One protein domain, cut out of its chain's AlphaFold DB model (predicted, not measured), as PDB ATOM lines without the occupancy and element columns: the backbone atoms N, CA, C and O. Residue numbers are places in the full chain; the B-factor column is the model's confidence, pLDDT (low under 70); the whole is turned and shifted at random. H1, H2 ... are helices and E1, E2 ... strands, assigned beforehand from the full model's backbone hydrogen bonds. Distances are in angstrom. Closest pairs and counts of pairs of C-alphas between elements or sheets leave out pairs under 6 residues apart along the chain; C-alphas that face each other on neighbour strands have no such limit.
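What this domain is: This is residues 280 to 495 of the 1167 residues of the protein "Alpha/beta hydrolase" of Desulfobacteraceae bacterium (UniProt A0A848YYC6). With little regular structure, two small sheets amid long loops make a sandwich, partly face to face, planes 42 degrees apart: E1 E7 E6 E3, mixed, and E2 E5 E4, antiparallel. The 216 printed residues, with H1 E1 E2 E3 E4 E5 H2 E6 E7 in order, are mostly strand, but named elements hold only 58. It is compact, radius of gyration of the C-alphas 18.0 A, spanning 55 by 39 by 32 A.

Where its parts are: H1, residues 298 to 304, begins at C-alpha (79.148, 118.137, 114.286). Then come E1, 322 to 325; E2, 361 to 367; E3, 377 to 381; E4, 408 to 411; E5, 448 to 455, 22.6 A; H2, 463 to 466; E6, 467 to 473. E7, 484 to 495, 36.5 A, ends at C-alpha (54.766, 120.529, 96.410).

How they stand to each other: E7 pairs antiparallel with E6, a hairpin (N 470 and O 486, 2.9 A), and parallel with E1 (N 324 and O 491, 2.9 A). E5 pairs antiparallel with E2 (N 363 and O 451, 2.9 A). H1 and H2 only graze the four-strand sheet; H1's O i to N i+4 pairs are within hydrogen-bond range, H2 is too short for any.

The domain as a whole: The farthest C-alphas, Glu 310 and Lys 396, are 58.3 A apart. The printed part has no cut. Links H1 to E1, E1 to E2, E3 to E4 and E4 to E5 are long. In 43 residues, among them 286 to 319, pLDDT is under 70.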
ATOM      1  N   ILE A 280      77.317 121.903 102.659       83.38
ATOM      2  CA  ILE A 280      76.051 122.558 102.340       83.38
ATOM      3  C   ILE A 280      75.255 122.818 103.628       83.38
ATOM      4  O   ILE A 280      75.551 122.273 104.680       83.38
ATOM      5  N   ASP A 281      74.236 123.679 103.572       81.44
ATOM      6  CA  ASP A 281      73.305 123.935 104.690       81.44
ATOM      7  C   ASP A 281      72.367 122.726 104.907       81.44
ATOM      8  O   ASP A 281      71.167 122.775 104.618       81.44
ATOM      9  N   SER A 282      72.946 121.598 105.318       78.50
ATOM     10  CA  SER A 282      72.319 120.273 105.375       78.50
ATOM     11  C   SER A 282      71.175 120.185 106.383       78.50
ATOM     12  O   SER A 282      70.235 119.410 106.190       78.50
ATOM     13  N   ASP A 283      71.191 121.021 107.419       71.75
ATOM     14  CA  ASP A 283      70.124 121.118 108.414       71.75
ATOM     15  C   ASP A 283      69.064 122.192 108.083       71.75
ATOM     16  O   ASP A 283      68.032 122.277 108.753       71.75
ATOM     17  N   ASN A 284      69.258 122.933 106.984       80.12
ATOM     18  CA  ASN A 284      68.334 123.913 106.416       80.12
ATOM     19  C   ASN A 284      67.975 125.074 107.368       80.12
ATOM     20  O   ASN A 284      66.855 125.604 107.306       80.12
ATOM     21  N   ASN A 285      68.880 125.467 108.266       71.00
ATOM     22  CA  ASN A 285      68.548 126.357 109.376       71.00
ATOM     23  C   ASN A 285      68.931 127.837 109.150       71.00
ATOM     24  O   ASN A 285      68.255 128.725 109.683       71.00
ATOM     25  N   ASP A 286      69.957 128.139 108.345       65.31
ATOM     26  CA  ASP A 286      70.521 129.493 108.288       65.31
ATOM     27  C   ASP A 286      70.923 129.995 106.896       65.31
ATOM     28  O   ASP A 286      71.392 131.134 106.772       65.31
ATOM     29  N   GLY A 287      70.633 129.224 105.842       62.28
ATOM     30  CA  GLY A 287      70.907 129.620 104.461       62.28
ATOM     31  C   GLY A 287      72.400 129.674 104.146       62.28
ATOM     32  O   GLY A 287      72.795 130.421 103.246       62.28
ATOM     33  N   TYR A 288      73.201 128.904 104.890       60.84
ATOM     34  CA  TYR A 288      74.655 128.907 104.875       60.84
ATOM     35  C   TYR A 288      75.199 130.271 105.313       60.84
ATOM     36  O   TYR A 288      75.693 131.072 104.505       60.84
ATOM     37  N   LYS A 289      75.111 130.584 106.613       51.88
ATOM     38  CA  LYS A 289      75.955 131.661 107.145       51.88
ATOM     39  C   LYS A 289      77.398 131.241 106.926       51.88
ATOM     40  O   LYS A 289      77.810 130.181 107.369       51.88
ATOM     41  N   GLU A 290      78.178 132.101 106.271       48.62
ATOM     42  CA  GLU A 290      79.633 131.960 106.221       48.62
ATOM     43  C   GLU A 290      80.147 131.959 107.666       48.62
ATOM     44  O   GLU A 290      80.382 133.018 108.258       48.62
ATOM     45  N   TYR A 291      80.249 130.775 108.276       44.47
ATOM     46  CA  TYR A 291      80.821 130.634 109.596       44.47
ATOM     47  C   TYR A 291      82.240 131.206 109.509       44.47
ATOM     48  O   TYR A 291      83.041 130.782 108.674       44.47
ATOM     49  N   PRO A 292      82.608 132.172 110.366       38.97
ATOM     50  CA  PRO A 292      83.989 132.638 110.445       38.97
ATOM     51  C   PRO A 292      84.922 131.578 111.060       38.97
ATOM     52  O   PRO A 292      86.098 131.863 111.285       38.97
ATOM     53  N   GLN A 293      84.410 130.385 111.387       43.84
ATOM     54  CA  GLN A 293      85.170 129.269 111.936       43.84
ATOM     55  C   GLN A 293      85.395 128.200 110.872       43.84
ATOM     56  O   GLN A 293      84.547 127.932 110.033       43.84
ATOM     57  N   TRP A 294      86.602 127.648 110.917       46.59
ATOM     58  CA  TRP A 294      87.024 126.496 110.148       46.59
ATOM     59  C   TRP A 294      86.262 125.302 110.729       46.59
ATOM     60  O   TRP A 294      86.378 125.095 111.939       46.59
ATOM     61  N   TRP A 295      85.533 124.565 109.888       53.19
ATOM     62  CA  TRP A 295      84.731 123.373 110.206       53.19
ATOM     63  C   TRP A 295      83.236 123.611 110.524       53.19
ATOM     64  O   TRP A 295      82.956 124.448 111.394       53.19
ATOM     65  N   PRO A 296      82.305 122.871 109.877       55.81
ATOM     66  CA  PRO A 296      80.887 122.818 110.249       55.81
ATOM     67  C   PRO A 296      80.685 122.371 111.699       55.81
ATOM     68  O   PRO A 296      81.594 121.871 112.377       55.81
ATOM     69  N   SER A 297      79.482 122.572 112.227       53.41
ATOM     70  CA  SER A 297      79.130 121.935 113.502       53.41
ATOM     71  C   SER A 297      79.052 120.405 113.330       53.41
ATOM     72  O   SER A 297      78.656 119.950 112.261       53.41
ATOM     73  N   PRO A 298      79.380 119.584 114.349       54.22
ATOM     74  CA  PRO A 298      79.148 118.137 114.286       54.22
ATOM     75  C   PRO A 298      77.707 117.777 113.899       54.22
ATOM     76  O   PRO A 298      77.469 116.725 113.326       54.22
ATOM     77  N   GLU A 299      76.743 118.648 114.207       55.06
ATOM     78  CA  GLU A 299      75.348 118.520 113.801       55.06
ATOM     79  C   GLU A 299      75.110 118.723 112.285       55.06
ATOM     80  O   GLU A 299      74.229 118.064 111.733       55.06
ATOM     81  N   GLU A 300      75.885 119.581 111.611       62.22
ATOM     82  CA  GLU A 300      75.858 119.760 110.146       62.22
ATOM     83  C   GLU A 300      76.493 118.556 109.431       62.22
ATOM     84  O   GLU A 300      75.842 117.964 108.570       62.22
ATOM     85  N   ASP A 301      77.677 118.112 109.875       62.00
ATOM     86  CA  ASP A 301      78.339 116.895 109.362       62.00
ATOM     87  C   ASP A 301      77.453 115.644 109.575       62.00
ATOM     88  O   ASP A 301      77.386 114.725 108.753       62.00
ATOM     89  N   ASP A 302      76.726 115.583 110.695       55.78
ATOM     90  CA  ASP A 302      75.795 114.494 110.993       55.78
ATOM     91  C   ASP A 302      74.567 114.487 110.074       55.78
ATOM     92  O   ASP A 302      74.041 113.410 109.780       55.78
ATOM     93  N   ALA A 303      74.107 115.657 109.617       55.62
ATOM     94  CA  ALA A 303      73.002 115.776 108.666       55.62
ATOM     95  C   ALA A 303      73.396 115.296 107.253       55.62
ATOM     96  O   ALA A 303      72.532 114.844 106.490       55.62
ATOM     97  N   GLU A 304      74.693 115.331 106.942       58.66
ATOM     98  CA  GLU A 304      75.312 114.821 105.712       58.66
ATOM     99  C   GLU A 304      75.567 113.306 105.770       58.66
ATOM    100  O   GLU A 304      75.545 112.621 104.743       58.66
ATOM    101  N   SER A 305      75.739 112.763 106.981       51.78
ATOM    102  CA  SER A 305      76.161 111.382 107.227       51.78
ATOM    103  C   SER A 305      75.032 110.334 107.202       51.78
ATOM    104  O   SER A 305      73.861 110.577 107.493       51.78
ATOM    105  N   ILE A 306      75.417 109.087 106.910       47.00
ATOM    106  CA  ILE A 306      74.574 107.873 106.887       47.00
ATOM    107  C   ILE A 306      74.507 107.220 108.294       47.00
ATOM    108  O   ILE A 306      74.090 106.078 108.480       47.00
ATOM    109  N   ALA A 307      74.962 107.908 109.341       40.47
ATOM    110  CA  ALA A 307      74.859 107.445 110.724       40.47
ATOM    111  C   ALA A 307      74.880 108.630 111.694       40.47
ATOM    112  O   ALA A 307      75.536 109.633 111.431       40.47
ATOM    113  N   ASN A 308      74.192 108.525 112.834       41.59
ATOM    114  CA  ASN A 308      74.160 109.595 113.839       41.59
ATOM    115  C   ASN A 308      75.370 109.521 114.780       41.59
ATOM    116  O   ASN A 308      76.037 108.492 114.858       41.59
ATOM    117  N   TYR A 309      75.646 110.597 115.519       34.69
ATOM    118  CA  TYR A 309      76.717 110.702 116.518       34.69
ATOM    119  C   TYR A 309      76.876 109.498 117.478       34.69
ATOM    120  O   TYR A 309      77.958 109.239 117.997       34.69
ATOM    121  N   GLU A 310      75.816 108.723 117.705       39.41
ATOM    122  CA  GLU A 310      75.806 107.576 118.622       39.41
ATOM    123  C   GLU A 310      76.211 106.247 117.965       39.41
ATOM    124  O   GLU A 310      76.130 105.195 118.600       39.41
ATOM    125  N   GLY A 311      76.627 106.272 116.694       35.97
ATOM    126  CA  GLY A 311      76.956 105.061 115.941       35.97
ATOM    127  C   GLY A 311      75.728 104.218 115.598       35.97
ATOM    128  O   GLY A 311      75.866 103.070 115.172       35.97
ATOM    129  N   ASN A 312      74.520 104.770 115.766       39.22
ATOM    130  CA  ASN A 312      73.317 104.121 115.277       39.22
ATOM    131  C   ASN A 312      73.243 104.349 113.760       39.22
ATOM    132  O   ASN A 312      73.363 105.496 113.310       39.22
ATOM    133  N   PRO A 313      73.029 103.289 112.959       37.06
ATOM    134  CA  PRO A 313      72.777 103.449 111.537       37.06
ATOM    135  C   PRO A 313      71.583 104.390 111.351       37.06
ATOM    136  O   PRO A 313      70.470 104.068 111.773       37.06
ATOM    137  N   ILE A 314      71.791 105.542 110.713       45.62
ATOM    138  CA  ILE A 314      70.690 106.240 110.056       45.62
ATOM    139  C   ILE A 314      70.624 105.526 108.718       45.62
ATOM    140  O   ILE A 314      71.491 105.724 107.875       45.62
ATOM    141  N   SER A 315      69.667 104.620 108.511       43.16
ATOM    142  CA  SER A 315      69.543 104.001 107.188       43.16
ATOM    143  C   SER A 315      69.557 105.096 106.120       43.16
ATOM    144  O   SER A 315      68.933 106.136 106.333       43.16
ATOM    145  N   MET A 316      70.208 104.864 104.975       43.22
ATOM    146  CA  MET A 316      70.216 105.800 103.836       43.22
ATOM    147  C   MET A 316      68.807 106.330 103.490       43.22
ATOM    148  O   MET A 316      68.682 107.423 102.954       43.22
ATOM    149  N   GLN A 317      67.748 105.624 103.881       47.22
ATOM    150  CA  GLN A 317      66.343 106.028 103.782       47.22
ATOM    151  C   GLN A 317      65.884 107.203 104.684       47.22
ATOM    152  O   GLN A 317      64.808 107.736 104.434       47.22
ATOM    153  N   ASN A 318      66.657 107.645 105.691       51.50
ATOM    154  CA  ASN A 318      66.138 108.476 106.796       51.50
ATOM    155  C   ASN A 318      66.760 109.888 106.959       51.50
ATOM    156  O   ASN A 318      66.494 110.540 107.964       51.50
ATOM    157  N   SER A 319      67.570 110.386 106.017       65.88
ATOM    158  CA  SER A 319      68.004 111.800 105.999       65.88
ATOM    159  C   SER A 319      67.744 112.398 104.622       65.88
ATOM    160  O   SER A 319      68.200 111.856 103.615       65.88
ATOM    161  N   SER A 320      66.996 113.500 104.576       71.88
ATOM    162  CA  SER A 320      66.693 114.242 103.347       71.88
ATOM    163  C   SER A 320      67.773 115.267 102.971       71.88
ATOM    164  O   SER A 320      67.706 115.826 101.877       71.88
ATOM    165  N   GLY A 321      68.750 115.523 103.852       83.50
ATOM    166  CA  GLY A 321      69.801 116.527 103.654       83.50
ATOM    167  C   GLY A 321      69.256 117.926 103.335       83.50
ATOM    168  O   GLY A 321      68.182 118.320 103.809       83.50
ATOM    169  N   LYS A 322      69.968 118.670 102.482       87.31
ATOM    170  CA  LYS A 322      69.525 119.988 102.008       87.31
ATOM    171  C   LYS A 322      68.261 119.871 101.153       87.31
ATOM    172  O   LYS A 322      68.261 119.208 100.120       87.31
ATOM    173  N   LEU A 323      67.205 120.586 101.527       89.44
ATOM    174  CA  LEU A 323      65.993 120.721 100.725       89.44
ATOM    175  C   LEU A 323      66.191 121.829  99.679       89.44
ATOM    176  O   LEU A 323      66.482 122.977 100.022       89.44
ATOM    177  N   ILE A 324      66.033 121.484  98.401       91.00
ATOM    178  CA  ILE A 324      66.199 122.384  97.251       91.00
ATOM    179  C   ILE A 324      64.881 122.423  96.480       91.00
ATOM    180  O   ILE A 324      64.341 121.382  96.129       91.00
ATOM    181  N   VAL A 325      64.352 123.608  96.198       91.25
ATOM    182  CA  VAL A 325      63.098 123.757  95.442       91.25
ATOM    183  C   VAL A 325      63.370 123.599  93.942       91.25
ATOM    184  O   VAL A 325      64.410 124.041  93.447       91.25
ATOM    185  N   VAL A 326      62.454 122.958  93.210       93.00
ATOM    186  CA  VAL A 326      62.486 122.944  91.737       93.00
ATOM    187  C   VAL A 326      62.333 124.373  91.202       93.00
ATOM    188  O   VAL A 326      61.427 125.096  91.593       93.00
ATOM    189  N   ASN A 327      63.211 124.789  90.290       91.25
ATOM    190  CA  ASN A 327      63.229 126.143  89.734       91.25
ATOM    191  C   ASN A 327      62.251 126.309  88.547       91.25
ATOM    192  O   ASN A 327      62.654 126.758  87.477       91.25
ATOM    193  N   ASP A 328      60.991 125.876  88.677       87.81
ATOM    194  CA  ASP A 328      59.984 125.862  87.591       87.81
ATOM    195  C   ASP A 328      58.923 126.979  87.658       87.81
ATOM    196  O   ASP A 328      58.021 127.040  86.807       87.81
ATOM    197  N   ASP A 329      59.080 127.901  88.609       83.44
ATOM    198  CA  ASP A 329      58.332 129.156  88.694       83.44
ATOM    199  C   ASP A 329      58.604 130.092  87.497       83.44
ATOM    200  O   ASP A 329      59.396 129.791  86.605       83.44
ATOM    201  N   ASP A 330      57.898 131.221  87.459       79.62
ATOM    202  CA  ASP A 330      58.112 132.335  86.524       79.62
ATOM    203  C   ASP A 330      58.028 133.629  87.304       79.62
ATOM    204  O   ASP A 330      56.949 134.140  87.611       79.62
ATOM    205  N   ALA A 331      59.199 134.071  87.745       80.88
ATOM    206  CA  ALA A 331      59.317 135.166  88.688       80.88
ATOM    207  C   ALA A 331      58.984 136.533  88.066       80.88
ATOM    208  O   ALA A 331      58.656 137.466  88.806       80.88
ATOM    209  N   ASP A 332      59.074 136.683  86.742       81.12
ATOM    210  CA  ASP A 332      58.843 137.943  86.031       81.12
ATOM    211  C   ASP A 332      57.637 137.939  85.071       81.12
ATOM    212  O   ASP A 332      57.343 138.971  84.458       81.12
ATOM    213  N   ASN A 333      56.845 136.863  85.085       79.50
ATOM    214  CA  ASN A 333      55.596 136.660  84.348       79.50
ATOM    215  C   ASN A 333      55.755 136.756  82.825       79.50
ATOM    216  O   ASN A 333      54.883 137.304  82.136       79.50
ATOM    217  N   ASP A 334      56.858 136.244  82.290       79.25
ATOM    218  CA  ASP A 334      57.153 136.273  80.859       79.25
ATOM    219  C   ASP A 334      56.801 134.962  80.126       79.25
ATOM    220  O   ASP A 334      56.950 134.874  78.905       79.25
ATOM    221  N   THR A 335      56.231 133.986  80.847       80.19
ATOM    222  CA  THR A 335      55.854 132.627  80.409       80.19
ATOM    223  C   THR A 335      57.010 131.641  80.233       80.19
ATOM    224  O   THR A 335      56.768 130.477  79.893       80.19
ATOM    225  N   ILE A 336      58.244 132.049  80.521       82.56
ATOM    226  CA  ILE A 336      59.423 131.189  80.527       82.56
ATOM    227  C   ILE A 336      59.632 130.660  81.959       82.56
ATOM    228  O   ILE A 336      59.515 131.396  82.934       82.56
ATOM    229  N   PRO A 337      59.868 129.352  82.155       86.75
ATOM    230  CA  PRO A 337      60.249 128.840  83.469       86.75
ATOM    231  C   PRO A 337      61.644 129.323  83.881       86.75
ATOM    232  O   PRO A 337      62.563 129.288  83.064       86.75
ATOM    233  N   ASN A 338      61.841 129.647  85.158       87.56
ATOM    234  CA  ASN A 338      63.109 130.153  85.695       87.56
ATOM    235  C   ASN A 338      64.321 129.251  85.358       87.56
ATOM    236  O   ASN A 338      65.412 129.749  85.074       87.56
ATOM    237  N   TYR A 339      64.150 127.920  85.323       89.69
ATOM    238  CA  TYR A 339      65.220 126.982  84.947       89.69
ATOM    239  C   TYR A 339      65.673 127.082  83.486       89.69
ATOM    240  O   TYR A 339      66.675 126.458  83.113       89.69
ATOM    241  N   ALA A 340      64.901 127.754  82.629       89.38
ATOM    242  CA  ALA A 340      65.178 127.957  81.210       89.38
ATOM    243  C   ALA A 340      65.840 129.321  80.933       89.38
ATOM    244  O   ALA A 340      66.166 129.604  79.782       89.38
ATOM    245  N   GLU A 341      66.109 130.112  81.979       86.75
ATOM    246  CA  GLU A 341      66.570 131.494  81.866       86.75
ATOM    247  C   GLU A 341      68.033 131.736  82.262       86.75
ATOM    248  O   GLU A 341      68.543 131.234  83.271       86.75
ATOM    249  N   GLY A 342      68.700 132.626  81.526       86.00
ATOM    250  CA  GLY A 342      69.932 133.301  81.924       86.00
ATOM    251  C   GLY A 342      71.228 132.577  81.559       86.00
ATOM    252  O   GLY A 342      72.286 132.992  82.044       86.00
ATOM    253  N   PHE A 343      71.176 131.524  80.730       88.31
ATOM    254  CA  PHE A 343      72.338 130.672  80.414       88.31
ATOM    255  C   PHE A 343      72.702 130.533  78.925       88.31
ATOM    256  O   PHE A 343      73.513 129.675  78.548       88.31
ATOM    257  N   GLY A 344      72.140 131.388  78.072       83.31
ATOM    258  CA  GLY A 344      72.554 131.562  76.679       83.31
ATOM    259  C   GLY A 344      72.232 130.380  75.761       83.31
ATOM    260  O   GLY A 344      72.933 130.185  74.766       83.31
ATOM    261  N   LYS A 345      71.217 129.573  76.100       85.50
ATOM    262  CA  LYS A 345      70.798 128.400  75.317       85.50
ATOM    263  C   LYS A 345      69.855 128.775  74.178       85.50
ATOM    264  O   LYS A 345      69.938 128.181  73.096       85.50
ATOM    265  N   PHE A 346      68.969 129.740  74.404       81.81
ATOM    266  CA  PHE A 346      68.004 130.191  73.405       81.81
ATOM    267  C   PHE A 346      68.367 131.578  72.865       81.81
ATOM    268  O   PHE A 346      69.390 132.167  73.215       81.81
ATOM    269  N   THR A 347      67.591 132.075  71.900       71.50
ATOM    270  CA  THR A 347      67.813 133.423  71.360       71.50
ATOM    271  C   THR A 347      67.626 134.476  72.443       71.50
ATOM    272  O   THR A 347      66.890 134.243  73.386       71.50
ATOM    273  N   VAL A 348      68.229 135.658  72.279       65.31
ATOM    274  CA  VAL A 348      68.154 136.743  73.278       65.31
ATOM    275  C   VAL A 348      66.713 137.091  73.665       65.31
ATOM    276  O   VAL A 348      66.492 137.415  74.813       65.31
ATOM    277  N   ASP A 349      65.738 136.986  72.760       66.38
ATOM    278  CA  ASP A 349      64.323 137.257  73.075       66.38
ATOM    279  C   ASP A 349      63.634 136.127  73.879       66.38
ATOM    280  O   ASP A 349      62.540 136.330  74.386       66.38
ATOM    281  N   ASP A 350      64.265 134.953  73.979       66.56
ATOM    282  CA  ASP A 350      63.779 133.725  74.632       66.56
ATOM    283  C   ASP A 350      64.691 133.285  75.804       66.56
ATOM    284  O   ASP A 350      64.586 132.151  76.272       66.56
ATOM    285  N   ASP A 351      65.650 134.136  76.189       70.56
ATOM    286  CA  ASP A 351      66.627 133.915  77.266       70.56
ATOM    287  C   ASP A 351      67.067 135.235  77.974       70.56
ATOM    288  O   ASP A 351      68.279 135.473  78.095       70.56
ATOM    289  N   PRO A 352      66.172 136.180  78.369       66.31
ATOM    290  CA  PRO A 352      66.597 137.515  78.782       66.31
ATOM    291  C   PRO A 352      66.248 137.953  80.213       66.31
ATOM    292  O   PRO A 352      65.999 139.140  80.391       66.31
ATOM    293  N   ASN A 353      66.356 137.148  81.271       72.94
ATOM    294  CA  ASN A 353      66.489 137.751  82.607       72.94
ATOM    295  C   ASN A 353      67.223 136.865  83.625       72.94
ATOM    296  O   ASN A 353      66.606 136.132  84.387       72.94
ATOM    297  N   PRO A 354      68.556 136.992  83.794       72.19
ATOM    298  CA  PRO A 354      69.251 136.222  84.825       72.19
ATOM    299  C   PRO A 354      68.700 136.482  86.241       72.19
ATOM    300  O   PRO A 354      68.851 135.631  87.105       72.19
ATOM    301  N   ASN A 355      68.043 137.623  86.502       77.19
ATOM    302  CA  ASN A 355      67.455 137.890  87.818       77.19
ATOM    303  C   ASN A 355      66.178 137.088  88.100       77.19
ATOM    304  O   ASN A 355      65.799 137.012  89.266       77.19
ATOM    305  N   ALA A 356      65.517 136.537  87.080       73.50
ATOM    306  CA  ALA A 356      64.325 135.714  87.251       73.50
ATOM    307  C   ALA A 356      64.661 134.232  87.488       73.50
ATOM    308  O   ALA A 356      63.858 133.531  88.086       73.50
ATOM    309  N   ALA A 357      65.902 133.792  87.239       69.31
ATOM    310  CA  ALA A 357      66.386 132.433  87.529       69.31
ATOM    311  C   ALA A 357      66.384 132.012  89.026       69.31
ATOM    312  O   ALA A 357      66.858 130.921  89.345       69.31
ATOM    313  N   GLY A 358      65.881 132.844  89.947       71.75
ATOM    314  CA  GLY A 358      65.778 132.547  91.381       71.75
ATOM    315  C   GLY A 358      67.100 132.667  92.148       71.75
ATOM    316  O   GLY A 358      68.061 133.257  91.660       71.75
ATOM    317  N   ASP A 359      67.153 132.126  93.370       81.94
ATOM    318  CA  ASP A 359      68.386 131.991  94.158       81.94
ATOM    319  C   ASP A 359      68.839 130.524  94.149       81.94
ATOM    320  O   ASP A 359      68.131 129.632  94.611       81.94
ATOM    321  N   PHE A 360      70.043 130.264  93.635       91.12
ATOM    322  CA  PHE A 360      70.635 128.925  93.673       91.12
ATOM    323  C   PHE A 360      71.198 128.598  95.052       91.12
ATOM    324  O   PHE A 360      71.713 129.471  95.756       91.12
ATOM    325  N   THR A 361      71.167 127.315  95.402       91.81
ATOM    326  CA  THR A 361      71.665 126.829  96.690       91.81
ATOM    327  C   THR A 361      73.197 126.817  96.689       91.81
ATOM    328  O   THR A 361      73.781 126.164  95.823       91.81
ATOM    329  N   PRO A 362      73.882 127.522  97.607       91.44
ATOM    330  CA  PRO A 362      75.341 127.491  97.682       91.44
ATOM    331  C   PRO A 362      75.865 126.099  98.047       91.44
ATOM    332  O   PRO A 362      75.323 125.456  98.938       91.44
ATOM    333  N   LEU A 363      76.943 125.682  97.389       91.00
ATOM    334  CA  LEU A 363      77.722 124.480  97.690       91.00
ATOM    335  C   LEU A 363      79.181 124.905  97.866       91.00
ATOM    336  O   LEU A 363      79.737 125.562  96.978       91.00
ATOM    337  N   LEU A 364      79.795 124.581  99.000       89.19
ATOM    338  CA  LEU A 364      81.184 124.941  99.271       89.19
ATOM    339  C   LEU A 364      82.077 123.714  99.130       89.19
ATOM    340  O   LEU A 364      81.748 122.646  99.618       89.19
ATOM    341  N   VAL A 365      83.225 123.881  98.482       89.12
ATOM    342  CA  VAL A 365      84.289 122.878  98.470       89.12
ATOM    343  C   VAL A 365      85.501 123.466  99.172       89.12
ATOM    344  O   VAL A 365      86.081 124.447  98.692       89.12
ATOM    345  N   GLN A 366      85.894 122.887 100.295       84.25
ATOM    346  CA  GLN A 366      87.060 123.289 101.061       84.25
ATOM    347  C   GLN A 366      88.242 122.343 100.793       84.25
ATOM    348  O   GLN A 366      88.118 121.124 100.703       84.25
ATOM    349  N   ILE A 367      89.423 122.936 100.614       84.62
ATOM    350  CA  ILE A 367      90.652 122.260 100.190       84.62
ATOM    351  C   ILE A 367      91.682 122.372 101.311       84.62
ATOM    352  O   ILE A 367      91.867 123.440 101.891       84.62
ATOM    353  N   TYR A 368      92.416 121.301 101.599       78.25
ATOM    354  CA  TYR A 368      93.403 121.340 102.676       78.25
ATOM    355  C   TYR A 368      94.637 122.198 102.311       78.25
ATOM    356  O   TYR A 368      95.025 122.366 101.144       78.25
ATOM    357  N   ASP A 369      95.285 122.769 103.330       71.44
ATOM    358  CA  ASP A 369      96.370 123.751 103.163       71.44
ATOM    359  C   ASP A 369      97.573 123.214 102.377       71.44
ATOM    360  O   ASP A 369      98.195 123.943 101.600       71.44
ATOM    361  N   ASN A 370      97.858 121.925 102.508       70.81
ATOM    362  CA  ASN A 370      98.983 121.237 101.882       70.81
ATOM    363  C   ASN A 370      98.760 120.832 100.411       70.81
ATOM    364  O   ASN A 370      99.696 120.349  99.775       70.81
ATOM    365  N   ILE A 371      97.577 121.080  99.840       78.94
ATOM    366  CA  ILE A 371      97.285 120.822  98.420       78.94
ATOM    367  C   ILE A 371      97.845 121.925  97.510       78.94
ATOM    368  O   ILE A 371      97.524 123.109  97.672       78.94
ATOM    369  N   ASP A 372      98.618 121.548  96.487       84.00
ATOM    370  CA  ASP A 372      99.019 122.463  95.412       84.00
ATOM    371  C   ASP A 372      97.875 122.640  94.402       84.00
ATOM    372  O   ASP A 372      97.687 121.844  93.480       84.00
ATOM    373  N   ILE A 373      97.138 123.744  94.552       88.31
ATOM    374  CA  ILE A 373      95.990 124.134  93.710       88.31
ATOM    375  C   ILE A 373      96.337 124.138  92.208       88.31
ATOM    376  O   ILE A 373      95.458 123.971  91.367       88.31
ATOM    377  N   LYS A 374      97.610 124.345  91.839       88.75
ATOM    378  CA  LYS A 374      98.027 124.392  90.426       88.75
ATOM    379  C   LYS A 374      98.126 123.017  89.773       88.75
ATOM    380  O   LYS A 374      98.191 122.953  88.545       88.75
ATOM    381  N   LYS A 375      98.211 121.954  90.572       89.62
ATOM    382  CA  LYS A 375      98.349 120.571  90.101       89.62
ATOM    383  C   LYS A 375      97.072 119.780  90.311       89.62
ATOM    384  O   LYS A 375      96.670 119.055  89.408       89.62
ATOM    385  N   ALA A 376      96.452 119.955  91.474       90.69
ATOM    386  CA  ALA A 376      95.321 119.152  91.892       90.69
ATOM    387  C   ALA A 376      94.127 119.262  90.932       90.69
ATOM    388  O   ALA A 376      93.813 120.338  90.399       90.69
ATOM    389  N   LYS A 377      93.450 118.131  90.742       95.31
ATOM    390  CA  LYS A 377      92.237 118.005  89.936       95.31
ATOM    391  C   LYS A 377      91.081 117.538  90.803       95.31
ATOM    392  O   LYS A 377      91.278 116.798  91.758       95.31
ATOM    393  N   VAL A 378      89.870 117.923  90.431       95.75
ATOM    394  CA  VAL A 378      88.631 117.448  91.047       95.75
ATOM    395  C   VAL A 378      87.660 116.959  89.988       95.75
ATOM    396  O   VAL A 378      87.738 117.368  88.831       95.75
ATOM    397  N   ARG A 379      86.740 116.089  90.383       96.38
ATOM    398  CA  ARG A 379      85.566 115.725  89.588       96.38
ATOM    399  C   ARG A 379      84.363 115.573  90.506       96.38
ATOM    400  O   ARG A 379      84.518 115.227  91.675       96.38
ATOM    401  N   PHE A 380      83.181 115.825  89.962       96.00
ATOM    402  CA  PHE A 380      81.923 115.737  90.701       96.00
ATOM    403  C   PHE A 380      81.072 114.593  90.168       96.00
ATOM    404  O   PHE A 380      81.132 114.281  88.980       96.00
ATOM    405  N   THR A 381      80.248 113.999  91.022       94.81
ATOM    406  CA  THR A 381      79.183 113.077  90.609       94.81
ATOM    407  C   THR A 381      77.873 113.532  91.233       94.81
ATOM    408  O   THR A 381      77.830 113.787  92.433       94.81
ATOM    409  N   TYR A 382      76.830 113.670  90.416       94.75
ATOM    410  CA  TYR A 382      75.472 114.021  90.833       94.75
ATOM    411  C   TYR A 382      74.473 113.698  89.704       94.75
ATOM    412  O   TYR A 382      74.879 113.415  88.573       94.75
ATOM    413  N   SER A 383      73.169 113.769  89.989       95.38
ATOM    414  CA  SER A 383      72.091 113.562  89.006       95.38
ATOM    415  C   SER A 383      71.936 114.775  88.072       95.38
ATOM    416  O   SER A 383      71.131 115.683  88.299       95.38
ATOM    417  N   GLU A 384      72.769 114.808  87.032       95.12
ATOM    418  CA  GLU A 384      72.867 115.886  86.041       95.12
ATOM    419  C   GLU A 384      71.623 116.016  85.168       95.12
ATOM    420  O   GLU A 384      71.237 115.051  84.519       95.12
ATOM    421  N   SER A 385      71.111 117.247  85.045       96.06
ATOM    422  CA  SER A 385      70.280 117.699  83.923       96.06
ATOM    423  C   SER A 385      71.064 118.660  83.019       96.06
ATOM    424  O   SER A 385      70.999 119.882  83.193       96.06
ATOM    425  N   ASP A 386      71.728 118.122  81.999       95.69
ATOM    426  CA  ASP A 386      72.563 118.874  81.053       95.69
ATOM    427  C   ASP A 386      71.809 120.074  80.414       95.69
ATOM    428  O   ASP A 386      70.838 119.873  79.669       95.69
ATOM    429  N   PRO A 387      72.223 121.330  80.683       94.44
ATOM    430  CA  PRO A 387      71.559 122.523  80.153       94.44
ATOM    431  C   PRO A 387      71.672 122.646  78.623       94.44
ATOM    432  O   PRO A 387      70.791 123.234  77.989       94.44
ATOM    433  N   ASP A 388      72.697 122.060  78.000       91.69
ATOM    434  CA  ASP A 388      72.875 122.066  76.546       91.69
ATOM    435  C   ASP A 388      71.945 121.078  75.825       91.69
ATOM    436  O   ASP A 388      71.737 121.194  74.611       91.69
ATOM    437  N   LYS A 389      71.337 120.133  76.544       93.69
ATOM    438  CA  LYS A 389      70.359 119.181  75.992       93.69
ATOM    439  C   LYS A 389      68.902 119.589  76.222       93.69
ATOM    440  O   LYS A 389      68.010 118.844  75.839       93.69
ATOM    441  N   MET A 390      68.653 120.749  76.827       91.62
ATOM    442  CA  MET A 390      67.299 121.275  76.997       91.62
ATOM    443  C   MET A 390      66.643 121.572  75.640       91.62
ATOM    444  O   MET A 390      67.272 122.144  74.741       91.62
ATOM    445  N   GLU A 391      65.366 121.215  75.516       90.94
ATOM    446  CA  GLU A 391      64.579 121.357  74.290       90.94
ATOM    447  C   GLU A 391      63.443 122.380  74.458       90.94
ATOM    448  O   GLU A 391      62.906 122.578  75.548       90.94
ATOM    449  N   LYS A 392      63.060 123.022  73.347       86.75
ATOM    450  CA  LYS A 392      61.911 123.933  73.235       86.75
ATOM    451  C   LYS A 392      60.951 123.360  72.197       86.75
ATOM    452  O   LYS A 392      61.385 123.002  71.104       86.75
ATOM    453  N   THR A 393      59.659 123.259  72.506       80.56
ATOM    454  CA  THR A 393      58.681 122.711  71.553       80.56
ATOM    455  C   THR A 393      58.352 123.696  70.429       80.56
ATOM    456  O   THR A 393      58.158 124.881  70.686       80.56
ATOM    457  N   ASP A 394      58.153 123.192  69.207       70.06
ATOM    458  CA  ASP A 394      57.785 123.996  68.024       70.06
ATOM    459  C   ASP A 394      56.324 124.508  68.019       70.06
ATOM    460  O   ASP A 394      55.913 125.226  67.100       70.06
ATOM    461  N   LYS A 395      55.489 124.116  68.994       57.16
ATOM    462  CA  LYS A 395      54.071 124.506  69.030       57.16
ATOM    463  C   LYS A 395      53.916 125.942  69.532       57.16
ATOM    464  O   LYS A 395      54.439 126.314  70.576       57.16
ATOM    465  N   LYS A 396      53.155 126.743  68.778       51.19
ATOM    466  CA  LYS A 396      52.683 128.055  69.224       51.19
ATOM    467  C   LYS A 396      51.511 127.851  70.176       51.19
ATOM    468  O   LYS A 396      50.431 127.504  69.711       51.19
ATOM    469  N   ASP A 397      51.773 128.149  71.440       54.50
ATOM    470  CA  ASP A 397      50.805 128.459  72.493       54.50
ATOM    471  C   ASP A 397      50.234 127.266  73.302       54.50
ATOM    472  O   ASP A 397      49.342 126.565  72.815       54.50
ATOM    473  N   PRO A 398      50.737 127.029  74.534       58.34
ATOM    474  CA  PRO A 398      51.977 127.578  75.089       58.34
ATOM    475  C   PRO A 398      53.212 126.858  74.521       58.34
ATOM    476  O   PRO A 398      53.182 125.673  74.178       58.34
ATOM    477  N   ILE A 399      54.320 127.593  74.415       74.50
ATOM    478  CA  ILE A 399      55.644 127.019  74.154       74.50
ATOM    479  C   ILE A 399      56.062 126.254  75.413       74.50
ATOM    480  O   ILE A 399      56.126 126.840  76.489       74.50
ATOM    481  N   ALA A 400      56.379 124.967  75.290       81.38
ATOM    482  CA  ALA A 400      56.921 124.193  76.397       81.38
ATOM    483  C   ALA A 400      58.454 124.139  76.338       81.38
ATOM    484  O   ALA A 400      59.048 123.871  75.287       81.38
ATOM    485  N   TYR A 401      59.070 124.363  77.494       87.19
ATOM    486  CA  TYR A 401      60.487 124.144  77.757       87.19
ATOM    487  C   TYR A 401      60.624 122.800  78.468       87.19
ATOM    488  O   TYR A 401      59.875 122.511  79.398       87.19
ATOM    489  N   VAL A 402      61.520 121.942  77.988       89.94
ATOM    490  CA  VAL A 402      61.696 120.588  78.522       89.94
ATOM    491  C   VAL A 402      63.156 120.420  78.937       89.94
ATOM    492  O   VAL A 402      64.030 120.408  78.062       89.94
ATOM    493  N   PRO A 403      63.456 120.315  80.245       92.25
ATOM    494  CA  PRO A 403      64.816 120.067  80.699       92.25
ATOM    495  C   PRO A 403      65.285 118.673  80.268       92.25
ATOM    496  O   PRO A 403      64.485 117.757  80.062       92.25
ATOM    497  N   ALA A 404      66.602 118.503  80.150       93.81
ATOM    498  CA  ALA A 404      67.192 117.182  79.992       93.81
ATOM    499  C   ALA A 404      66.870 116.293  81.217       93.81
ATOM    500  O   ALA A 404      66.589 116.821  82.295       93.81
ATOM    501  N   PRO A 405      66.904 114.952  81.090       92.81
ATOM    502  CA  PRO A 405      66.778 114.065  82.247       92.81
ATOM    503  C   PRO A 405      67.808 114.417  83.319       92.81
ATOM    504  O   PRO A 405      68.926 114.760  82.958       92.81
ATOM    505  N   GLY A 406      67.431 114.293  84.593       92.62
ATOM    506  CA  GLY A 406      68.281 114.631  85.735       92.62
ATOM    507  C   GLY A 406      67.588 115.525  86.752       92.62
ATOM    508  O   GLY A 406      66.514 116.070  86.496       92.62
ATOM    509  N   LYS A 407      68.205 115.673  87.922       94.12
ATOM    510  CA  LYS A 407      67.633 116.398  89.062       94.12
ATOM    511  C   LYS A 407      68.114 117.830  89.174       94.12
ATOM    512  O   LYS A 407      67.359 118.678  89.640       94.12
ATOM    513  N   MET A 408      69.369 118.093  88.821       95.88
ATOM    514  CA  MET A 408      70.028 119.342  89.187       95.88
ATOM    515  C   MET A 408      71.120 119.752  88.199       95.88
ATOM    516  O   MET A 408      71.565 118.962  87.363       95.88
ATOM    517  N   ARG A 409      71.560 121.004  88.317       96.69
ATOM    518  CA  ARG A 409      72.743 121.550  87.643       96.69
ATOM    519  C   ARG A 409      73.643 122.207  88.676       96.69
ATOM    520  O   ARG A 409      73.145 122.895  89.565       96.69
ATOM    521  N   ILE A 410      74.953 122.022  88.539       97.31
ATOM    522  CA  ILE A 410      75.947 122.713  89.364       97.31
ATOM    523  C   ILE A 410      76.653 123.768  88.513       97.31
ATOM    524  O   ILE A 410      77.145 123.486  87.420       97.31
ATOM    525  N   TRP A 411      76.707 124.989  89.033       95.94
ATOM    526  CA  TRP A 411      77.241 126.166  88.364       95.94
ATOM    527  C   TRP A 411      78.389 126.783  89.167       95.94
ATOM    528  O   TRP A 411      78.327 126.869  90.393       95.94
ATOM    529  N   ASN A 412      79.409 127.310  88.484       94.62
ATOM    530  CA  ASN A 412      80.426 128.170  89.112       94.62
ATOM    531  C   ASN A 412      80.008 129.654  89.193       94.62
ATOM    532  O   ASN A 412      80.811 130.522  89.537       94.62
ATOM    533  N   ALA A 413      78.758 129.951  88.836       91.56
ATOM    534  CA  ALA A 413      78.163 131.276  88.830       91.56
ATOM    535  C   ALA A 413      76.800 131.227  89.529       91.56
ATOM    536  O   ALA A 413      76.089 130.227  89.465       91.56
ATOM    537  N   LYS A 414      76.436 132.321  90.195       89.56
ATOM    538  CA  LYS A 414      75.138 132.462  90.866       89.56
ATOM    539  C   LYS A 414      74.012 132.686  89.852       89.56
ATOM    540  O   LYS A 414      74.256 133.189  88.755       89.56
ATOM    541  N   ALA A 415      72.781 132.392  90.255       86.12
ATOM    542  CA  ALA A 415      71.588 132.503  89.414       86.12
ATOM    543  C   ALA A 415      71.442 133.872  88.722       86.12
ATOM    544  O   ALA A 415      71.369 133.940  87.498       86.12
ATOM    545  N   ASN A 416      71.549 134.970  89.487       85.94
ATOM    546  CA  ASN A 416      71.415 136.350  88.995       85.94
ATOM    547  C   ASN A 416      72.617 136.911  88.216       85.94
ATOM    548  O   ASN A 416      72.798 138.129  88.119       85.94
ATOM    549  N   THR A 417      73.454 136.041  87.658       88.75
ATOM    550  CA  THR A 417      74.517 136.423  86.725       88.75
ATOM    551  C   THR A 417      74.356 135.687  85.401       88.75
ATOM    552  O   THR A 417      74.023 134.503  85.422       88.75
ATOM    553  N   PRO A 418      74.612 136.349  84.254       87.56
ATOM    554  CA  PRO A 418      74.659 135.662  82.969       87.56
ATOM    555  C   PRO A 418      75.647 134.499  83.029       87.56
ATOM    556  O   PRO A 418      76.800 134.694  83.427       87.56
ATOM    557  N   ARG A 419      75.195 133.314  82.625       90.31
ATOM    558  CA  ARG A 419      76.002 132.094  82.573       90.31
ATOM    559  C   ARG A 419      75.975 131.503  81.161       90.31
ATOM    560  O   ARG A 419      75.216 131.950  80.307       90.31
ATOM    561  N   LEU A 420      76.850 130.549  80.881       91.56
ATOM    562  CA  LEU A 420      76.849 129.782  79.638       91.56
ATOM    563  C   LEU A 420      76.566 128.321  79.967       91.56
ATOM    564  O   LEU A 420      77.206 127.764  80.861       91.56
ATOM    565  N   SER A 421      75.639 127.718  79.221       92.62
ATOM    566  CA  SER A 421      75.249 126.301  79.313       92.62
ATOM    567  C   SER A 421      76.425 125.337  79.170       92.62
ATOM    568  O   SER A 421      76.410 124.263  79.758       92.62
ATOM    569  N   THR A 422      77.454 125.718  78.417       94.19
ATOM    570  CA  THR A 422      78.604 124.857  78.149       94.19
ATOM    571  C   THR A 422      79.424 124.559  79.408       94.19
ATOM    572  O   THR A 422      79.525 125.382  80.322       94.19
ATOM    573  N   ASP A 423      80.097 123.410  79.406       95.31
ATOM    574  CA  ASP A 423      81.026 122.986  80.460       95.31
ATOM    575  C   ASP A 423      82.160 124.000  80.744       95.31
ATOM    576  O   ASP A 423      82.660 124.677  79.835       95.31
ATOM    577  N   LEU A 424      82.612 124.064  82.002       95.25
ATOM    578  CA  LEU A 424      83.684 124.949  82.465       95.25
ATOM    579  C   LEU A 424      85.004 124.771  81.697       95.25
ATOM    580  O   LEU A 424      85.631 125.769  81.333       95.25
ATOM    581  N   ASN A 425      85.413 123.538  81.367       94.38
ATOM    582  CA  ASN A 425      86.647 123.301  80.600       94.38
ATOM    583  C   ASN A 425      86.565 123.861  79.169       94.38
ATOM    584  O   ASN A 425      87.593 124.088  78.527       94.38
ATOM    585  N   ASN A 426      85.350 124.118  78.675       94.19
ATOM    586  CA  ASN A 426      85.083 124.713  77.368       94.19
ATOM    587  C   ASN A 426      84.744 126.213  77.453       94.19
ATOM    588  O   ASN A 426      84.282 126.797  76.473       94.19
ATOM    589  N   GLY A 427      85.013 126.852  78.597       90.75
ATOM    590  CA  GLY A 427      84.840 128.290  78.806       90.75
ATOM    591  C   GLY A 427      83.435 128.718  79.226       90.75
ATOM    592  O   GLY A 427      83.149 129.916  79.176       90.75
ATOM    593  N   GLY A 428      82.568 127.777  79.616       94.12
ATOM    594  CA  GLY A 428      81.265 128.095  80.194       94.12
ATOM    595  C   GLY A 428      81.245 128.072  81.720       94.12
ATOM    596  O   GLY A 428      82.257 128.333  82.369       94.12
ATOM    597  N   ASN A 429      80.070 127.806  82.291       95.12
ATOM    598  CA  ASN A 429      79.833 127.910  83.735       95.12
ATOM    599  C   ASN A 429      79.304 126.625  84.375       95.12
ATOM    600  O   ASN A 429      79.199 126.559  85.601       95.12
ATOM    601  N   PHE A 430      78.939 125.638  83.562       96.62
ATOM    602  CA  PHE A 430      78.378 124.378  84.018       96.62
ATOM    603  C   PHE A 430      79.480 123.413  84.483       96.62
ATOM    604  O   PHE A 430      80.539 123.329  83.860       96.62
ATOM    605  N   ILE A 431      79.234 122.700  85.583       97.38
ATOM    606  CA  ILE A 431      80.118 121.663  86.126       97.38
ATOM    607  C   ILE A 431      79.527 120.296  85.769       97.38
ATOM    608  O   ILE A 431      78.715 119.758  86.517       97.38
ATOM    609  N   ALA A 432      79.899 119.734  84.624       96.81
ATOM    610  CA  ALA A 432      79.481 118.404  84.195       96.81
ATOM    611  C   ALA A 432      80.007 117.281  85.125       96.81
ATOM    612  O   ALA A 432      81.182 117.278  85.518       96.81
ATOM    613  N   PRO A 433      79.177 116.278  85.462       95.94
ATOM    614  CA  PRO A 433      79.598 115.147  86.278       95.94
ATOM    615  C   PRO A 433      80.635 114.282  85.544       95.94
ATOM    616  O   PRO A 433      80.660 114.193  84.316       95.94
ATOM    617  N   GLY A 434      81.525 113.646  86.303       94.88
ATOM    618  CA  GLY A 434      82.602 112.791  85.797       94.88
ATOM    619  C   GLY A 434      83.703 113.520  85.016       94.88
ATOM    620  O   GLY A 434      84.674 112.883  84.607       94.88
ATOM    621  N   THR A 435      83.584 114.834  84.817       96.50
ATOM    622  CA  THR A 435      84.579 115.651  84.118       96.50
ATOM    623  C   THR A 435      85.679 116.091  85.080       96.50
ATOM    624  O   THR A 435      85.412 116.475  86.217       96.50
ATOM    625  N   GLU A 436      86.933 116.025  84.628       96.25
ATOM    626  CA  GLU A 436      88.085 116.460  85.420       96.25
ATOM    627  C   GLU A 436      88.292 117.975  85.289       96.25
ATOM    628  O   GLU A 436      88.467 118.492  84.184       96.25
ATOM    629  N   TYR A 437      88.344 118.682  86.416       95.94
ATOM    630  CA  TYR A 437      88.636 120.114  86.489       95.94
ATOM    631  C   TYR A 437      89.917 120.354  87.267       95.94
ATOM    632  O   TYR A 437      90.129 119.770  88.328       95.94
ATOM    633  N   LYS A 438      90.765 121.261  86.786       94.44
ATOM    634  CA  LYS A 438      91.892 121.744  87.588       94.44
ATOM    635  C   LYS A 438      91.372 122.710  88.639       94.44
ATOM    636  O   LYS A 438      90.641 123.641  88.305       94.44
ATOM    637  N   LEU A 439      91.816 122.563  89.886       91.75
ATOM    638  CA  LEU A 439      91.413 123.483  90.954       91.75
ATOM    639  C   LEU A 439      91.797 124.937  90.641       91.75
ATOM    640  O   LEU A 439      91.064 125.858  90.996       91.75
ATOM    641  N   SER A 440      92.890 125.163  89.904       90.62
ATOM    642  CA  SER A 440      93.289 126.500  89.442       90.62
ATOM    643  C   SER A 440      92.232 127.225  88.606       90.62
ATOM    644  O   SER A 440      92.252 128.456  88.555       90.62
ATOM    645  N   ASP A 441      91.327 126.485  87.969       91.62
ATOM    646  CA  ASP A 441      90.349 127.017  87.020       91.62
ATOM    647  C   ASP A 441      88.988 127.285  87.697       91.62
ATOM    648  O   ASP A 441      88.104 127.904  87.105       91.62
ATOM    649  N   MET A 442      88.832 126.902  88.972       91.56
ATOM    650  CA  MET A 442      87.585 127.001  89.744       91.56
ATOM    651  C   MET A 442      87.527 128.209  90.699       91.56
ATOM    652  O   MET A 442      86.761 128.209  91.656       91.56
ATOM    653  N   ASN A 443      88.327 129.255  90.456       88.06
ATOM    654  CA  ASN A 443      88.347 130.494  91.252       88.06
ATOM    655  C   ASN A 443      88.509 130.259  92.773       88.06
ATOM    656  O   ASN A 443      87.727 130.756  93.584       88.06
ATOM    657  N   VAL A 444      89.537 129.496  93.157       89.94
ATOM    658  CA  VAL A 444      89.834 129.191  94.565       89.94
ATOM    659  C   VAL A 444      90.213 130.465  95.330       89.94
ATOM    660  O   VAL A 444      91.195 131.132  94.992       89.94
ATOM    661  N   ILE A 445      89.479 130.775  96.399       86.62
ATOM    662  CA  ILE A 445      89.750 131.890  97.317       86.62
ATOM    663  C   ILE A 445      89.905 131.310  98.717       86.62
ATOM    664  O   ILE A 445      89.011 130.621  99.185       86.62
ATOM    665  N   ASP A 446      91.035 131.579  99.374       84.94
ATOM    666  CA  ASP A 446      91.313 131.091 100.737       84.94
ATOM    667  C   ASP A 446      91.048 129.581 100.891       84.94
ATOM    668  O   ASP A 446      90.353 129.138 101.800       84.94
ATOM    669  N   LYS A 447      91.548 128.799  99.916       84.81
ATOM    670  CA  LYS A 447      91.382 127.338  99.831       84.81
ATOM    671  C   LYS A 447      89.931 126.850  99.705       84.81
ATOM    672  O   LYS A 447      89.649 125.687  99.966       84.81
ATOM    673  N   LYS A 448      89.026 127.707  99.231       86.69
ATOM    674  CA  LYS A 448      87.613 127.384  99.025       86.69
ATOM    675  C   LYS A 448      87.174 127.628  97.587       86.69
ATOM    676  O   LYS A 448      87.585 128.610  96.966       86.69
ATOM    677  N   VAL A 449      86.307 126.759  97.082       91.56
ATOM    678  CA  VAL A 449      85.562 126.928  95.827       91.56
ATOM    679  C   VAL A 449      84.088 127.057  96.178       91.56
ATOM    680  O   VAL A 449      83.548 126.222  96.893       91.56
ATOM    681  N   LYS A 450      83.430 128.104  95.674       91.25
ATOM    682  CA  LYS A 450      81.991 128.317  95.864       91.25
ATOM    683  C   LYS A 450      81.256 127.987  94.571       91.25
ATOM    684  O   LYS A 450      81.515 128.614  93.543       91.25
ATOM    685  N   LEU A 451      80.359 127.015  94.645       94.75
ATOM    686  CA  LEU A 451      79.490 126.560  93.566       94.75
ATOM    687  C   LEU A 451      78.024 126.805  93.939       94.75
ATOM    688  O   LEU A 451      77.703 127.202  95.061       94.75
ATOM    689  N   TYR A 452      77.136 126.599  92.972       94.31
ATOM    690  CA  TYR A 452      75.714 126.882  93.099       94.31
ATOM    691  C   TYR A 452      74.886 125.771  92.460       94.31
ATOM    692  O   TYR A 452      75.099 125.436  91.297       94.31
ATOM    693  N   ILE A 453      73.937 125.224  93.212       95.75
ATOM    694  CA  ILE A 453      73.042 124.154  92.777       95.75
ATOM    695  C   ILE A 453      71.698 124.754  92.362       95.75
ATOM    696  O   ILE A 453      71.057 125.483  93.123       95.75
ATOM    697  N   GLU A 454      71.266 124.398  91.161       95.69
ATOM    698  CA  GLU A 454      69.937 124.669  90.621       95.69
ATOM    699  C   GLU A 454      69.116 123.372  90.614       95.69
ATOM    700  O   GLU A 454      69.540 122.377  90.021       95.69
ATOM    701  N   GLY A 455      67.945 123.372  91.259       95.06
ATOM    702  CA  GLY A 455      67.002 122.251  91.226       95.06
ATOM    703  C   GLY A 455      66.176 122.252  89.937       95.06
ATOM    704  O   GLY A 455      65.528 123.243  89.622       95.06
ATOM    705  N   ILE A 456      66.179 121.143  89.196       94.25
ATOM    706  CA  ILE A 456      65.521 121.011  87.882       94.25
ATOM    707  C   ILE A 456      64.346 120.031  87.910       94.25
ATOM    708  O   ILE A 456      63.337 120.259  87.246       94.25
ATOM    709  N   SER A 457      64.456 118.928  88.653       93.25
ATOM    710  CA  SER A 457      63.392 117.926  88.724       93.25
ATOM    711  C   SER A 457      63.309 117.275  90.094       93.25
ATOM    712  O   SER A 457      64.322 116.921  90.687       93.25
ATOM    713  N   SER A 458      62.087 117.036  90.556       92.50
ATOM    714  CA  SER A 458      61.759 116.320  91.790       92.50
ATOM    715  C   SER A 458      61.639 114.801  91.612       92.50
ATOM    716  O   SER A 458      61.602 114.063  92.597       92.50
ATOM    717  N   LYS A 459      61.669 114.269  90.381       88.88
ATOM    718  CA  LYS A 459      61.445 112.833  90.091       88.88
ATOM    719  C   LYS A 459      62.592 111.940  90.553       88.88
ATOM    720  O   LYS A 459      63.693 112.077  90.037       88.88
ATOM    721  N   VAL A 460      62.363 111.067  91.536       84.69
ATOM    722  CA  VAL A 460      63.379 110.146  92.091       84.69
ATOM    723  C   VAL A 460      63.383 108.842  91.288       84.69
ATOM    724  O   VAL A 460      62.332 108.229  91.121       84.69
ATOM    725  N   GLN A 461      64.545 108.420  90.788       82.94
ATOM    726  CA  GLN A 461      64.747 107.146  90.087       82.94
ATOM    727  C   GLN A 461      65.611 106.172  90.894       82.94
ATOM    728  O   GLN A 461      65.423 104.960  90.789       82.94
ATOM    729  N   SER A 462      66.560 106.684  91.680       82.12
ATOM    730  CA  SER A 462      67.459 105.874  92.510       82.12
ATOM    731  C   SER A 462      67.973 106.652  93.722       82.12
ATOM    732  O   SER A 462      67.865 107.875  93.758       82.12
ATOM    733  N   ASP A 463      68.573 105.958  94.690       73.75
ATOM    734  CA  ASP A 463      69.165 106.601  95.872       73.75
ATOM    735  C   ASP A 463      70.336 107.543  95.521       73.75
ATOM    736  O   ASP A 463      70.581 108.513  96.241       73.75
ATOM    737  N   ASP A 464      71.008 107.316  94.386       78.12
ATOM    738  CA  ASP A 464      72.091 108.176  93.883       78.12
ATOM    739  C   ASP A 464      71.591 109.582  93.510       78.12
ATOM    740  O   ASP A 464      72.373 110.532  93.458       78.12
ATOM    741  N   ASP A 465      70.279 109.754  93.302       84.44
ATOM    742  CA  ASP A 465      69.684 111.061  93.018       84.44
ATOM    743  C   ASP A 465      69.748 112.034  94.205       84.44
ATOM    744  O   ASP A 465      69.557 113.237  94.015       84.44
ATOM    745  N   PHE A 466      70.002 111.524  95.413       84.81
ATOM    746  CA  PHE A 466      70.100 112.320  96.634       84.81
ATOM    747  C   PHE A 466      71.537 112.705  96.997       84.81
ATOM    748  O   PHE A 466      71.738 113.305  98.051       84.81
ATOM    749  N   VAL A 467      72.539 112.332  96.193       87.25
ATOM    750  CA  VAL A 467      73.957 112.465  96.553       87.25
ATOM    751  C   VAL A 467      74.683 113.395  95.584       87.25
ATOM    752  O   VAL A 467      74.593 113.246  94.365       87.25
ATOM    753  N   ILE A 468      75.457 114.328  96.139       90.50
ATOM    754  CA  ILE A 468      76.502 115.053  95.414       90.50
ATOM    755  C   ILE A 468      77.834 114.602  95.995       90.50
ATOM    756  O   ILE A 468      78.055 114.714  97.196       90.50
ATOM    757  N   ALA A 469      78.717 114.095  95.144       90.19
ATOM    758  CA  ALA A 469      80.054 113.666  95.527       90.19
ATOM    759  C   ALA A 469      81.115 114.538  94.862       90.19
ATOM    760  O   ALA A 469      80.984 114.890  93.686       90.19
ATOM    761  N   VAL A 470      82.198 114.804  95.585       90.88
ATOM    762  CA  VAL A 470      83.438 115.353  95.040       90.88
ATOM    763  C   VAL A 470      84.565 114.351  95.255       90.88
ATOM    764  O   VAL A 470      84.693 113.759  96.321       90.88
ATOM    765  N   GLU A 471      85.388 114.153  94.235       91.44
ATOM    766  CA  GLU A 471      86.631 113.392  94.326       91.44
ATOM    767  C   GLU A 471      87.791 114.294  93.901       91.44
ATOM    768  O   GLU A 471      87.668 115.045  92.929       91.44
ATOM    769  N   MET A 472      88.929 114.211  94.591       89.81
ATOM    770  CA  MET A 472      90.126 114.998  94.301       89.81
ATOM    771  C   MET A 472      91.355 114.114  94.110       89.81
ATOM    772  O   MET A 472      91.647 113.231  94.918       89.81
ATOM    773  N   ASP A 473      92.096 114.431  93.055       90.94
ATOM    774  CA  ASP A 473      93.469 114.013  92.833       90.94
ATOM    775  C   ASP A 473      94.414 115.145  93.286       90.94
ATOM    776  O   ASP A 473      94.420 116.219  92.668       90.94
ATOM    777  N   PRO A 474      95.185 114.959  94.372       84.06
ATOM    778  CA  PRO A 474      96.006 116.020  94.945       84.06
ATOM    779  C   PRO A 474      97.279 116.344  94.141       84.06
ATOM    780  O   PRO A 474      97.829 117.434  94.333       84.06
ATOM    781  N   ASP A 475      97.760 115.459  93.254       81.75
ATOM    782  CA  ASP A 475      98.976 115.673  92.445       81.75
ATOM    783  C   ASP A 475      98.736 115.710  90.921       81.75
ATOM    784  O   ASP A 475      99.608 116.151  90.160       81.75
ATOM    785  N   GLY A 476      97.523 115.376  90.482       86.19
ATOM    786  CA  GLY A 476      96.952 115.697  89.178       86.19
ATOM    787  C   GLY A 476      97.309 114.722  88.057       86.19
ATOM    788  O   GLY A 476      96.443 114.024  87.547       86.19
ATOM    789  N   ASP A 477      98.541 114.767  87.550       85.38
ATOM    790  CA  ASP A 477      99.041 113.807  86.537       85.38
ATOM    791  C   ASP A 477     100.064 112.834  87.160       85.38
ATOM    792  O   ASP A 477     100.825 112.177  86.443       85.38
ATOM    793  N   GLY A 478     100.154 112.820  88.493       79.19
ATOM    794  CA  GLY A 478     101.073 111.978  89.243       79.19
ATOM    795  C   GLY A 478     100.519 110.579  89.499       79.19
ATOM    796  O   GLY A 478      99.698 110.066  88.740       79.19
ATOM    797  N   GLU A 479     101.047 109.914  90.524       74.94
ATOM    798  CA  GLU A 479     100.757 108.495  90.782       74.94
ATOM    799  C   GLU A 479      99.578 108.284  91.743       74.94
ATOM    800  O   GLU A 479      99.115 107.151  91.872       74.94
ATOM    801  N   TYR A 480      99.083 109.338  92.405       73.56
ATOM    802  CA  TYR A 480      98.031 109.206  93.416       73.56
ATOM    803  C   TYR A 480      96.665 108.901  92.811       73.56
ATOM    804  O   TYR A 480      96.002 107.953  93.236       73.56
ATOM    805  N   GLY A 481      96.240 109.681  91.817       82.38
ATOM    806  CA  GLY A 481      94.863 109.621  91.345       82.38
ATOM    807  C   GLY A 481      93.870 110.156  92.386       82.38
ATOM    808  O   GLY A 481      94.229 110.836  93.346       82.38
ATOM    809  N   TYR A 482      92.589 109.839  92.196       84.88
ATOM    810  CA  TYR A 482      91.478 110.336  93.013       84.88
ATOM    811  C   TYR A 482      91.385 109.630  94.377       84.88
ATOM    812  O   TYR A 482      90.585 108.714  94.555       84.88
ATOM    813  N   ILE A 483      92.226 110.046  95.324       74.62
ATOM    814  CA  ILE A 483      92.338 109.439  96.664       74.62
ATOM    815  C   ILE A 483      91.553 110.173  97.755       74.62
ATOM    816  O   ILE A 483      91.360 109.621  98.834       74.62
ATOM    817  N   CYS A 484      91.089 111.399  97.497       76.75
ATOM    818  CA  CYS A 484      90.234 112.135  98.427       76.75
ATOM    819  C   CYS A 484      88.802 112.149  97.895       76.75
ATOM    820  O   CYS A 484      88.597 112.414  96.710       76.75
ATOM    821  N   LYS A 485      87.817 111.904  98.756       81.75
ATOM    822  CA  LYS A 485      86.399 111.912  98.398       81.75
ATOM    823  C   LYS A 485      85.582 112.494  99.537       81.75
ATOM    824  O   LYS A 485      85.881 112.196 100.687       81.75
ATOM    825  N   ASP A 486      84.543 113.235  99.184       79.94
ATOM    826  CA  ASP A 486      83.513 113.640 100.126       79.94
ATOM    827  C   ASP A 486      82.125 113.707  99.470       79.94
ATOM    828  O   ASP A 486      82.017 113.725  98.236       79.94
ATOM    829  N   THR A 487      81.061 113.670 100.272       82.62
ATOM    830  CA  THR A 487      79.675 113.608  99.794       82.62
ATOM    831  C   THR A 487      78.702 114.371 100.680       82.62
ATOM    832  O   THR A 487      78.690 114.156 101.884       82.62
ATOM    833  N   VAL A 488      77.772 115.098 100.061       82.94
ATOM    834  CA  VAL A 488      76.615 115.708 100.737       82.94
ATOM    835  C   VAL A 488      75.302 115.140 100.216       82.94
ATOM    836  O   VAL A 488      75.229 114.623  99.092       82.94
ATOM    837  N   ARG A 489      74.238 115.277 101.016       84.25
ATOM    838  CA  ARG A 489      72.882 114.863 100.635       84.25
ATOM    839  C   ARG A 489      71.984 116.043 100.302       84.25
ATOM    840  O   ARG A 489      71.946 117.039 101.021       84.25
ATOM    841  N   VAL A 490      71.203 115.891  99.237       87.94
ATOM    842  CA  VAL A 490      70.243 116.894  98.767       87.94
ATOM    843  C   VAL A 490      68.928 116.239  98.352       87.94
ATOM    844  O   VAL A 490      68.916 115.143  97.802       87.94
ATOM    845  N   SER A 491      67.813 116.932  98.561       91.06
ATOM    846  CA  SER A 491      66.486 116.545  98.080       91.06
ATOM    847  C   SER A 491      65.904 117.683  97.253       91.06
ATOM    848  O   SER A 491      65.549 118.731  97.794       91.06
ATOM    849  N   VAL A 492      65.807 117.484  95.936       93.50
ATOM    850  CA  VAL A 492      65.107 118.420  95.047       93.50
ATOM    851  C   VAL A 492      63.609 118.154  95.159       93.50
ATOM    852  O   VAL A 492      63.144 117.119  94.688       93.50
ATOM    853  N   ILE A 493      62.874 119.058  95.804       93.06
ATOM    854  CA  ILE A 493      61.486 118.875  96.231       93.06
ATOM    855  C   ILE A 493      60.497 119.718  95.431       93.06
ATOM    856  O   ILE A 493      60.800 120.834  95.004       93.06
ATOM    857  N   LYS A 494      59.281 119.186  95.294       93.06
ATOM    858  CA  LYS A 494      58.136 119.897  94.723       93.06
ATOM    859  C   LYS A 494      56.867 119.582  95.510       93.06
ATOM    860  O   LYS A 494      56.619 118.423  95.847       93.06
ATOM    861  N   LEU A 495      56.090 120.621  95.803       93.06
ATOM    862  CA  LEU A 495      54.766 120.529  96.410       93.06
ATOM    863  C   LEU A 495      53.752 120.981  95.369       93.06
ATOM    864  O   LEU A 495      53.952 122.028  94.759       93.06
TER     865      LEU A 495